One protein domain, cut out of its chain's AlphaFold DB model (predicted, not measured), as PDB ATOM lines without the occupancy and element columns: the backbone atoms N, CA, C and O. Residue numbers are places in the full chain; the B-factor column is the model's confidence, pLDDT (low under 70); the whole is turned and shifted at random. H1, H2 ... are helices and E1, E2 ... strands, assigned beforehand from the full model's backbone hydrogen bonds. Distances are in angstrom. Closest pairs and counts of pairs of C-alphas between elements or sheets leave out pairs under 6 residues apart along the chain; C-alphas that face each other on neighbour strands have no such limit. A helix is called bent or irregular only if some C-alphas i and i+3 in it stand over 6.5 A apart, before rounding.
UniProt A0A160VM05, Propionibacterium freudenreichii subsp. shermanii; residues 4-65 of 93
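AT A GLANCE: This is residues 4 to 65 of the 93 residues of a protein of Propionibacterium freudenreichii subsp. shermanii (UniProt A0A160VM05). A strongly twisted sheet of five strands, curled like part of a barrel, has one irregular helix, H1, packed along one of its faces, over E4, while the short helix H2 only grazes the sheet. The ladder of E2, E3 and E4 is joined by parallel E1 beside E4, and short E5 adds an edge along the first residues of E1. The printed part has 62 residues, with two named helices and five named strands in the order E1, H1, E2, E3, E4, H2, E5; the sheet is mixed, in the order E2, E3, E4, E1, E5, and the class is mixed, helices and strands. The whole is compact and rounded, with a radius of gyration of the C-alphas of 11.1 A and spans of 31 by 28 by 16 A.

HOW THE PARTS SIT: E1, residues 4 to 10, pairs in a staggered way: its residues 4 to 5 with E5, residues 61 to 63, antiparallel, and its residues 6 to 10 with E4, residues 45 to 49, parallel. N 5 and O 61 are 2.8 A apart, and N 8 and O 46 are 2.9 A apart, both within hydrogen-bond range. H1, residues 13 to 24, is on the sheet at a height of 8.6 A, making two layers, a helix on one face of a sheet. It lies over E4 and runs along the strands, at 6 degrees to E4 on the local plane. The closest C-alphas of H1 and E4 are those of Leu 13 and Glu 49, 5.7 A apart. H1 is irregular, with C-alphas 15 and 18 7.1 A apart, and 5 of its 8 O i to N i+4 pairs are within hydrogen-bond range; H2, residues 53 to 56, is too short for such a pair. E2, residues 30 to 34, and E3, residues 37 to 42, form a hairpin, with N 32 and O 39 3.0 A apart. E3 and E4 form another, with N 40 and O 47 3.0 A apart. E2, E3 and E4 are a meander, each strand the antiparallel neighbour of the one before. E1, H1 and E2 are a split strand-helix-strand unit, two strands running the same way with E3 and E4 between them in the sheet, and its crossover is right-handed. H2 only grazes the sheet, with its residues 55 to 56. E1 and E2 are apart.

IN THESE COORDINATES: E1 begins at C-alpha 4, (18.002, 32.710, 7.503), and is 18.8 A long. H1 is 16.2 A long and ends at C-alpha 24, (32.570, 31.274, 5.811). E2 is 13.1 A, E3 16.3 A and E4 13.0 A long. H2 is 4.9 A long, and E5, 6.4 A long, ends at C-alpha 63, (15.438, 29.972, 2.327).

THE WHOLE: The C-alphas of Gly 25 and Ala 53, the two farthest apart, are 31.0 A apart. The printed part has no cut, and the links between successive named elements are tight. The mean pLDDT of the printed part is 95.8, and no printed residue is under 70.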
ATOM      1  N   VAL A   4      18.094  31.249   7.534       96.38
ATOM      2  CA  VAL A   4      18.002  32.710   7.503       96.38
ATOM      3  C   VAL A   4      19.309  33.245   6.942       96.38
ATOM      4  O   VAL A   4      20.376  32.870   7.420       96.38
ATOM      5  N   LEU A   5      19.221  34.086   5.916       96.88
ATOM      6  CA  LEU A   5      20.371  34.741   5.307       96.88
ATOM      7  C   LEU A   5      20.421  36.205   5.744       96.88
ATOM      8  O   LEU A   5      19.438  36.940   5.583       96.88
ATOM      9  N   ALA A   6      21.578  36.629   6.245       97.19
ATOM     10  CA  ALA A   6      21.881  38.031   6.488       97.19
ATOM     11  C   ALA A   6      22.047  38.754   5.145       97.19
ATOM     12  O   ALA A   6      22.804  38.313   4.279       97.19
ATOM     13  N   ARG A   7      21.327  39.862   4.962       98.06
ATOM     14  CA  ARG A   7      21.348  40.656   3.727       98.06
ATOM     15  C   ARG A   7      22.426  41.726   3.835       98.06
ATOM     16  O   ARG A   7      22.337  42.596   4.696       98.06
ATOM     17  N   ILE A   8      23.427  41.657   2.964       98.06
ATOM     18  CA  ILE A   8      24.544  42.601   2.921       98.06
ATOM     19  C   ILE A   8      24.444  43.399   1.625       98.06
ATOM     20  O   ILE A   8      24.543  42.837   0.538       98.06
ATOM     21  N   TYR A   9      24.253  44.709   1.733       97.94
ATOM     22  CA  TYR A   9      24.207  45.594   0.573       97.94
ATOM     23  C   TYR A   9      25.603  46.136   0.286       97.94
ATOM     24  O   TYR A   9      26.230  46.694   1.186       97.94
ATOM     25  N   VAL A  10      26.070  45.970  -0.947       98.25
ATOM     26  CA  VAL A  10      27.423  46.351  -1.376       98.25
ATOM     27  C   VAL A  10      27.369  47.137  -2.682       98.25
ATOM     28  O   VAL A  10      26.449  46.952  -3.479       98.25
ATOM     29  N   ASP A  11      28.360  48.001  -2.891       97.50
ATOM     30  CA  ASP A  11      28.484  48.785  -4.125       97.50
ATOM     31  C   ASP A  11      29.242  48.027  -5.228       97.50
ATOM     32  O   ASP A  11      28.962  48.235  -6.404       97.50
ATOM     33  N   ASP A  12      30.162  47.130  -4.845       97.62
ATOM     34  CA  ASP A  12      30.874  46.206  -5.737       97.62
ATOM     35  C   ASP A  12      30.753  44.774  -5.201       97.62
ATOM     36  O   ASP A  12      31.342  44.410  -4.172       97.62
ATOM     37  N   LEU A  13      29.977  43.948  -5.903       98.25
ATOM     38  CA  LEU A  13      29.775  42.552  -5.531       98.25
ATOM     39  C   LEU A  13      31.068  41.746  -5.635       98.25
ATOM     40  O   LEU A  13      31.369  40.970  -4.732       98.25
ATOM     41  N   ALA A  14      31.824  41.911  -6.722       96.75
ATOM     42  CA  ALA A  14      32.989  41.079  -7.005       96.75
ATOM     43  C   ALA A  14      34.128  41.377  -6.024       96.75
ATOM     44  O   ALA A  14      34.712  40.446  -5.471       96.75
ATOM     45  N   GLY A  15      34.383  42.658  -5.747       98.06
ATOM     46  CA  GLY A  15      35.379  43.081  -4.763       98.06
ATOM     47  C   GLY A  15      35.044  42.666  -3.327       98.06
ATOM     48  O   GLY A  15      35.948  42.498  -2.511       98.06
ATOM     49  N   SER A  16      33.764  42.441  -3.014       98.31
ATOM     50  CA  SER A  16      33.328  42.053  -1.666       98.31
ATOM     51  C   SER A  16      33.461  40.554  -1.378       98.31
ATOM     52  O   SER A  16      33.596  40.175  -0.215       98.31
ATOM     53  N   LEU A  17      33.429  39.688  -2.399       98.12
ATOM     54  CA  LEU A  17      33.406  38.227  -2.223       98.12
ATOM     55  C   LEU A  17      34.552  37.666  -1.363       98.12
ATOM     56  O   LEU A  17      34.233  36.910  -0.440       98.12
ATOM     57  N   PRO A  18      35.834  38.047  -1.559       97.69
ATOM     58  CA  PRO A  18      36.948  37.405  -0.858       97.69
ATOM     59  C   PRO A  18      36.827  37.441   0.671       97.69
ATOM     60  O   PRO A  18      37.150  36.465   1.347       97.69
ATOM     61  N   LEU A  19      36.298  38.537   1.230       97.81
ATOM     62  CA  LEU A  19      36.054  38.653   2.670       97.81
ATOM     63  C   LEU A  19      35.058  37.591   3.156       97.81
ATOM     64  O   LEU A  19      35.294  36.924   4.161       97.81
ATOM     65  N   TYR A  20      33.938  37.423   2.456       98.06
ATOM     66  CA  TYR A  20      32.885  36.496   2.869       98.06
ATOM     67  C   TYR A  20      33.260  35.040   2.614       98.06
ATOM     68  O   TYR A  20      32.889  34.166   3.401       98.06
ATOM     69  N   GLU A  21      34.035  34.766   1.568       97.62
ATOM     70  CA  GLU A  21      34.614  33.443   1.343       97.62
ATOM     71  C   GLU A  21      35.550  33.069   2.499       97.62
ATOM     72  O   GLU A  21      35.436  31.975   3.051       97.62
ATOM     73  N   GLN A  22      36.395  34.005   2.950       97.62
ATOM     74  CA  GLN A  22      37.270  33.806   4.106       97.62
ATOM     75  C   GLN A  22      36.483  33.606   5.409       97.62
ATOM     76  O   GLN A  22      36.804  32.703   6.181       97.62
ATOM     77  N   LEU A  23      35.452  34.419   5.666       97.06
ATOM     78  CA  LEU A  23      34.642  34.324   6.890       97.06
ATOM     79  C   LEU A  23      33.855  33.015   6.987       97.06
ATOM     80  O   LEU A  23      33.631  32.509   8.085       97.06
ATOM     81  N   THR A  24      33.405  32.484   5.853       96.19
ATOM     82  CA  THR A  24      32.570  31.274   5.811       96.19
ATOM     83  C   THR A  24      33.358  30.001   5.509       96.19
ATOM     84  O   THR A  24      32.826  28.905   5.680       96.19
ATOM     85  N   GLY A  25      34.603  30.121   5.037       96.62
ATOM     86  CA  GLY A  25      35.386  29.000   4.519       96.62
ATOM     87  C   GLY A  25      34.828  28.413   3.217       96.62
ATOM     88  O   GLY A  25      35.132  27.266   2.889       96.62
ATOM     89  N   GLN A  26      33.989  29.155   2.484       93.56
ATOM     90  CA  GLN A  26      33.371  28.703   1.238       93.56
ATOM     91  C   GLN A  26      33.878  29.514   0.049       93.56
ATOM     92  O   GLN A  26      33.520  30.671  -0.103       93.56
ATOM     93  N   SER A  27      34.647  28.878  -0.833       89.88
ATOM     94  CA  SER A  27      35.287  29.499  -2.005       89.88
ATOM     95  C   SER A  27      34.478  29.373  -3.305       89.88
ATOM     96  O   SER A  27      35.029  29.392  -4.403       89.88
ATOM     97  N   SER A  28      33.181  29.082  -3.210       92.31
ATOM     98  CA  SER A  28      32.311  28.884  -4.378       92.31
ATOM     99  C   SER A  28      30.952  29.527  -4.116       92.31
ATOM    100  O   SER A  28      29.994  28.833  -3.761       92.31
ATOM    101  N   PRO A  29      30.877  30.866  -4.212       93.44
ATOM    102  CA  PRO A  29      29.652  31.610  -3.985       93.44
ATOM    103  C   PRO A  29      28.608  31.254  -5.048       93.44
ATOM    104  O   PRO A  29      28.917  31.139  -6.233       93.44
ATOM    105  N   HIS A  30      27.344  31.114  -4.640       95.69
ATOM    106  CA  HIS A  30      26.243  30.943  -5.591       95.69
ATOM    107  C   HIS A  30      25.770  32.312  -6.070       95.69
ATOM    108  O   HIS A  30      25.121  33.042  -5.315       95.69
ATOM    109  N   THR A  31      26.105  32.671  -7.307       96.12
ATOM    110  CA  THR A  31      25.796  33.986  -7.886       96.12
ATOM    111  C   THR A  31      24.637  33.922  -8.868       96.12
ATOM    112  O   THR A  31      24.562  33.001  -9.677       96.12
ATOM    113  N   PHE A  32      23.764  34.925  -8.850       95.38
ATOM    114  CA  PHE A  32      22.663  35.051  -9.806       95.38
ATOM    115  C   PHE A  32      22.199  36.506  -9.927       95.38
ATOM    116  O   PHE A  32      22.486  37.343  -9.069       95.38
ATOM    117  N   THR A  33      21.446  36.796 -10.984       94.38
ATOM    118  CA  THR A  33      20.855  38.115 -11.230       94.38
ATOM    119  C   THR A  33      19.342  38.041 -11.077       94.38
ATOM    120  O   THR A  33      18.712  37.069 -11.496       94.38
ATOM    121  N   PHE A  34      18.749  39.079 -10.495       90.19
ATOM    122  CA  PHE A  34      17.305  39.258 -10.422       90.19
ATOM    123  C   PHE A  34      16.947  40.709 -10.752       90.19
ATOM    124  O   PHE A  34      17.244  41.625  -9.984       90.19
ATOM    125  N   GLY A  35      16.318  40.926 -11.910       89.12
ATOM    126  CA  GLY A  35      16.094  42.275 -12.428       89.12
ATOM    127  C   GLY A  35      17.421  43.016 -12.619       89.12
ATOM    128  O   GLY A  35      18.325  42.503 -13.271       89.12
ATOM    129  N   ALA A  36      17.537  44.205 -12.025       91.00
ATOM    130  CA  ALA A  36      18.763  45.008 -12.037       91.00
ATOM    131  C   ALA A  36      19.756  44.645 -10.912       91.00
ATOM    132  O   ALA A  36      20.853  45.194 -10.861       91.00
ATOM    133  N   THR A  37      19.381  43.743 -10.002       95.38
ATOM    134  CA  THR A  37      20.176  43.402  -8.822       95.38
ATOM    135  C   THR A  37      21.042  42.174  -9.085       95.38
ATOM    136  O   THR A  37      20.552  41.139  -9.548       95.38
ATOM    137  N   ARG A  38      22.324  42.261  -8.728       97.44
ATOM    138  CA  ARG A  38      23.255  41.128  -8.712       97.44
ATOM    139  C   ARG A  38      23.389  40.601  -7.291       97.44
ATOM    140  O   ARG A  38      23.527  41.379  -6.349       97.44
ATOM    141  N   LEU A  39      23.340  39.281  -7.131       97.62
ATOM    142  CA  LEU A  39      23.376  38.632  -5.827       97.62
ATOM    143  C   LEU A  39      24.445  37.548  -5.768       97.62
ATOM    144  O   LEU A  39      24.681  36.839  -6.746       97.62
ATOM    145  N   ALA A  40      25.029  37.379  -4.585       97.88
ATOM    146  CA  ALA A  40      25.881  36.243  -4.265       97.88
ATOM    147  C   ALA A  40      25.529  35.686  -2.889       97.88
ATOM    148  O   ALA A  40      25.509  36.415  -1.898       97.88
ATOM    149  N   ARG A  41      25.275  34.381  -2.817       97.00
ATOM    150  CA  ARG A  41      25.161  33.677  -1.545       97.00
ATOM    151  C   ARG A  41      26.503  33.061  -1.177       97.00
ATOM    152  O   ARG A  41      27.026  32.234  -1.923       97.00
ATOM    153  N   VAL A  42      26.983  33.404   0.014       97.31
ATOM    154  CA  VAL A  42      28.200  32.860   0.621       97.31
ATOM    155  C   VAL A  42      27.844  32.450   2.047       97.31
ATOM    156  O   VAL A  42      27.597  33.295   2.903       97.31
ATOM    157  N   GLY A  43      27.687  31.150   2.288       94.62
ATOM    158  CA  GLY A  43      27.169  30.627   3.555       94.62
ATOM    159  C   GLY A  43      25.775  31.132   3.885       94.62
ATOM    160  O   GLY A  43      24.813  30.873   3.144       94.62
ATOM    161  N   ASP A  44      25.700  31.824   5.019       95.75
ATOM    162  CA  ASP A  44      24.490  32.450   5.546       95.75
ATOM    163  C   ASP A  44      24.440  33.964   5.245       95.75
ATOM    164  O   ASP A  44      23.596  34.681   5.775       95.75
ATOM    165  N   PHE A  45      25.305  34.454   4.351       97.31
ATOM    166  CA  PHE A  45      25.257  35.813   3.818       97.31
ATOM    167  C   PHE A  45      24.688  35.818   2.398       97.31
ATOM    168  O   PHE A  45      25.031  34.982   1.560       97.31
ATOM    169  N   LEU A  46      23.827  36.795   2.125       97.88
ATOM    170  CA  LEU A  46      23.357  37.148   0.793       97.88
ATOM    171  C   LEU A  46      23.840  38.566   0.491       97.88
ATOM    172  O   LEU A  46      23.285  39.533   1.014       97.88
ATOM    173  N   LEU A  47      24.881  38.673  -0.330       98.38
ATOM    174  CA  LEU A  47      25.406  39.939  -0.821       98.38
ATOM    175  C   LEU A  47      24.551  40.426  -1.987       98.38
ATOM    176  O   LEU A  47      24.110  39.622  -2.812       98.38
ATOM    177  N   ILE A  48      24.309  41.733  -2.033       98.38
ATOM    178  CA  ILE A  48      23.330  42.358  -2.919       98.38
ATOM    179  C   ILE A  48      23.894  43.675  -3.452       98.38
ATOM    180  O   ILE A  48      24.063  44.634  -2.700       98.38
ATOM    181  N   GLU A  49      24.126  43.730  -4.757       98.50
ATOM    182  CA  GLU A  49      24.568  44.917  -5.489       98.50
ATOM    183  C   GLU A  49      23.431  45.432  -6.379       98.50
ATOM    184  O   GLU A  49      22.708  44.648  -7.000       98.50
ATOM    185  N   GLY A  50      23.247  46.755  -6.435       97.19
ATOM    186  CA  GLY A  50      22.194  47.373  -7.252       97.19
ATOM    187  C   GLY A  50      20.777  47.183  -6.691       97.19
ATOM    188  O   GLY A  50      19.814  47.071  -7.447       97.19
ATOM    189  N   ALA A  51      20.634  47.094  -5.364       95.88
ATOM    190  CA  ALA A  51      19.329  47.017  -4.707       95.88
ATOM    191  C   ALA A  51      18.611  48.375  -4.701       95.88
ATOM    192  O   ALA A  51      19.144  49.357  -4.174       95.88
ATOM    193  N   ASP A  52      17.375  48.398  -5.200       94.81
ATOM    194  CA  ASP A  52      16.470  49.540  -5.052       94.81
ATOM    195  C   ASP A  52      15.904  49.652  -3.617       94.81
ATOM    196  O   ASP A  52      16.180  48.830  -2.733       94.81
ATOM    197  N   ALA A  53      15.098  50.689  -3.367       94.00
ATOM    198  CA  ALA A  53      14.497  50.936  -2.056       94.00
ATOM    199  C   ALA A  53      13.592  49.785  -1.576       94.00
ATOM    200  O   ALA A  53      13.543  49.501  -0.380       94.00
ATOM    201  N   ARG A  54      12.918  49.091  -2.499       91.25
ATOM    202  CA  ARG A  54      12.031  47.963  -2.195       91.25
ATOM    203  C   ARG A  54      12.836  46.733  -1.779       91.25
ATOM    204  O   ARG A  54      12.572  46.126  -0.750       91.25
ATOM    205  N   VAL A  55      13.896  46.401  -2.508       92.12
ATOM    206  CA  VAL A  55      14.819  45.319  -2.132       92.12
ATOM    207  C   VAL A  55      15.534  45.644  -0.810       92.12
ATOM    208  O   VAL A  55      15.852  44.739  -0.028       92.12
ATOM    209  N   ARG A  56      15.782  46.927  -0.522       94.56
ATOM    210  CA  ARG A  56      16.338  47.392   0.758       94.56
ATOM    211  C   ARG A  56      15.354  47.330   1.929       94.56
ATOM    212  O   ARG A  56      15.814  47.215   3.058       94.56
ATOM    213  N   SER A  57      14.042  47.342   1.691       94.06
ATOM    214  CA  SER A  57      13.049  47.255   2.772       94.06
ATOM    215  C   SER A  57      12.837  45.834   3.306       94.06
ATOM    216  O   SER A  57      12.175  45.654   4.325       94.06
ATOM    217  N   HIS A  58      13.379  44.806   2.647       93.75
ATOM    218  CA  HIS A  58      13.298  43.427   3.129       93.75
ATOM    219  C   HIS A  58      14.187  43.206   4.361       93.75
ATOM    220  O   HIS A  58      15.405  43.356   4.284       93.75
ATOM    221  N   ALA A  59      13.590  42.755   5.469       93.56
ATOM    222  CA  ALA A  59      14.304  42.534   6.730       93.56
ATOM    223  C   ALA A  59      15.279  41.342   6.690       93.56
ATOM    224  O   ALA A  59      16.362  41.398   7.264       93.56
ATOM    225  N   ALA A  60      14.903  40.254   6.016       93.88
ATOM    226  CA  ALA A  60      15.712  39.043   5.909       93.88
ATOM    227  C   ALA A  60      15.350  38.256   4.645       93.88
ATOM    228  O   ALA A  60      14.302  38.476   4.037       93.88
ATOM    229  N   THR A  61      16.208  37.310   4.262       95.25
ATOM    230  CA  THR A  61      15.864  36.282   3.273       95.25
ATOM    231  C   THR A  61      15.807  34.934   3.967       95.25
ATOM    232  O   THR A  61      16.785  34.505   4.574       95.25
ATOM    233  N   ILE A  62      14.661  34.264   3.878       95.25
ATOM    234  CA  ILE A  62      14.448  32.954   4.487       95.25
ATOM    235  C   ILE A  62      14.393  31.923   3.361       95.25
ATOM    236  O   ILE A  62      13.440  31.888   2.590       95.25
ATOM    237  N   ALA A  63      15.428  31.095   3.254       94.19
ATOM    238  CA  ALA A  63      15.438  29.972   2.327       94.19
ATOM    239  C   ALA A  63      14.655  28.808   2.941       94.19
ATOM    240  O   ALA A  63      14.981  28.323   4.034       94.19
ATOM    241  N   VAL A  64      13.621  28.369   2.230       94.81
ATOM    242  CA  VAL A  64      12.673  27.344   2.673       94.81
ATOM    243  C   VAL A  64      12.578  26.227   1.644       94.81
ATOM    244  O   VAL A  64      13.053  26.362   0.521       94.81
ATOM    245  N   ARG A  65      12.014  25.088   2.052       93.75
ATOM    246  CA  ARG A  65      11.821  23.947   1.146       93.75
ATOM    247  C   ARG A  65      10.607  24.130   0.243       93.75
ATOM    248  O   ARG A  65      10.659  23.712  -0.903       93.75
TER     249      ARG A  65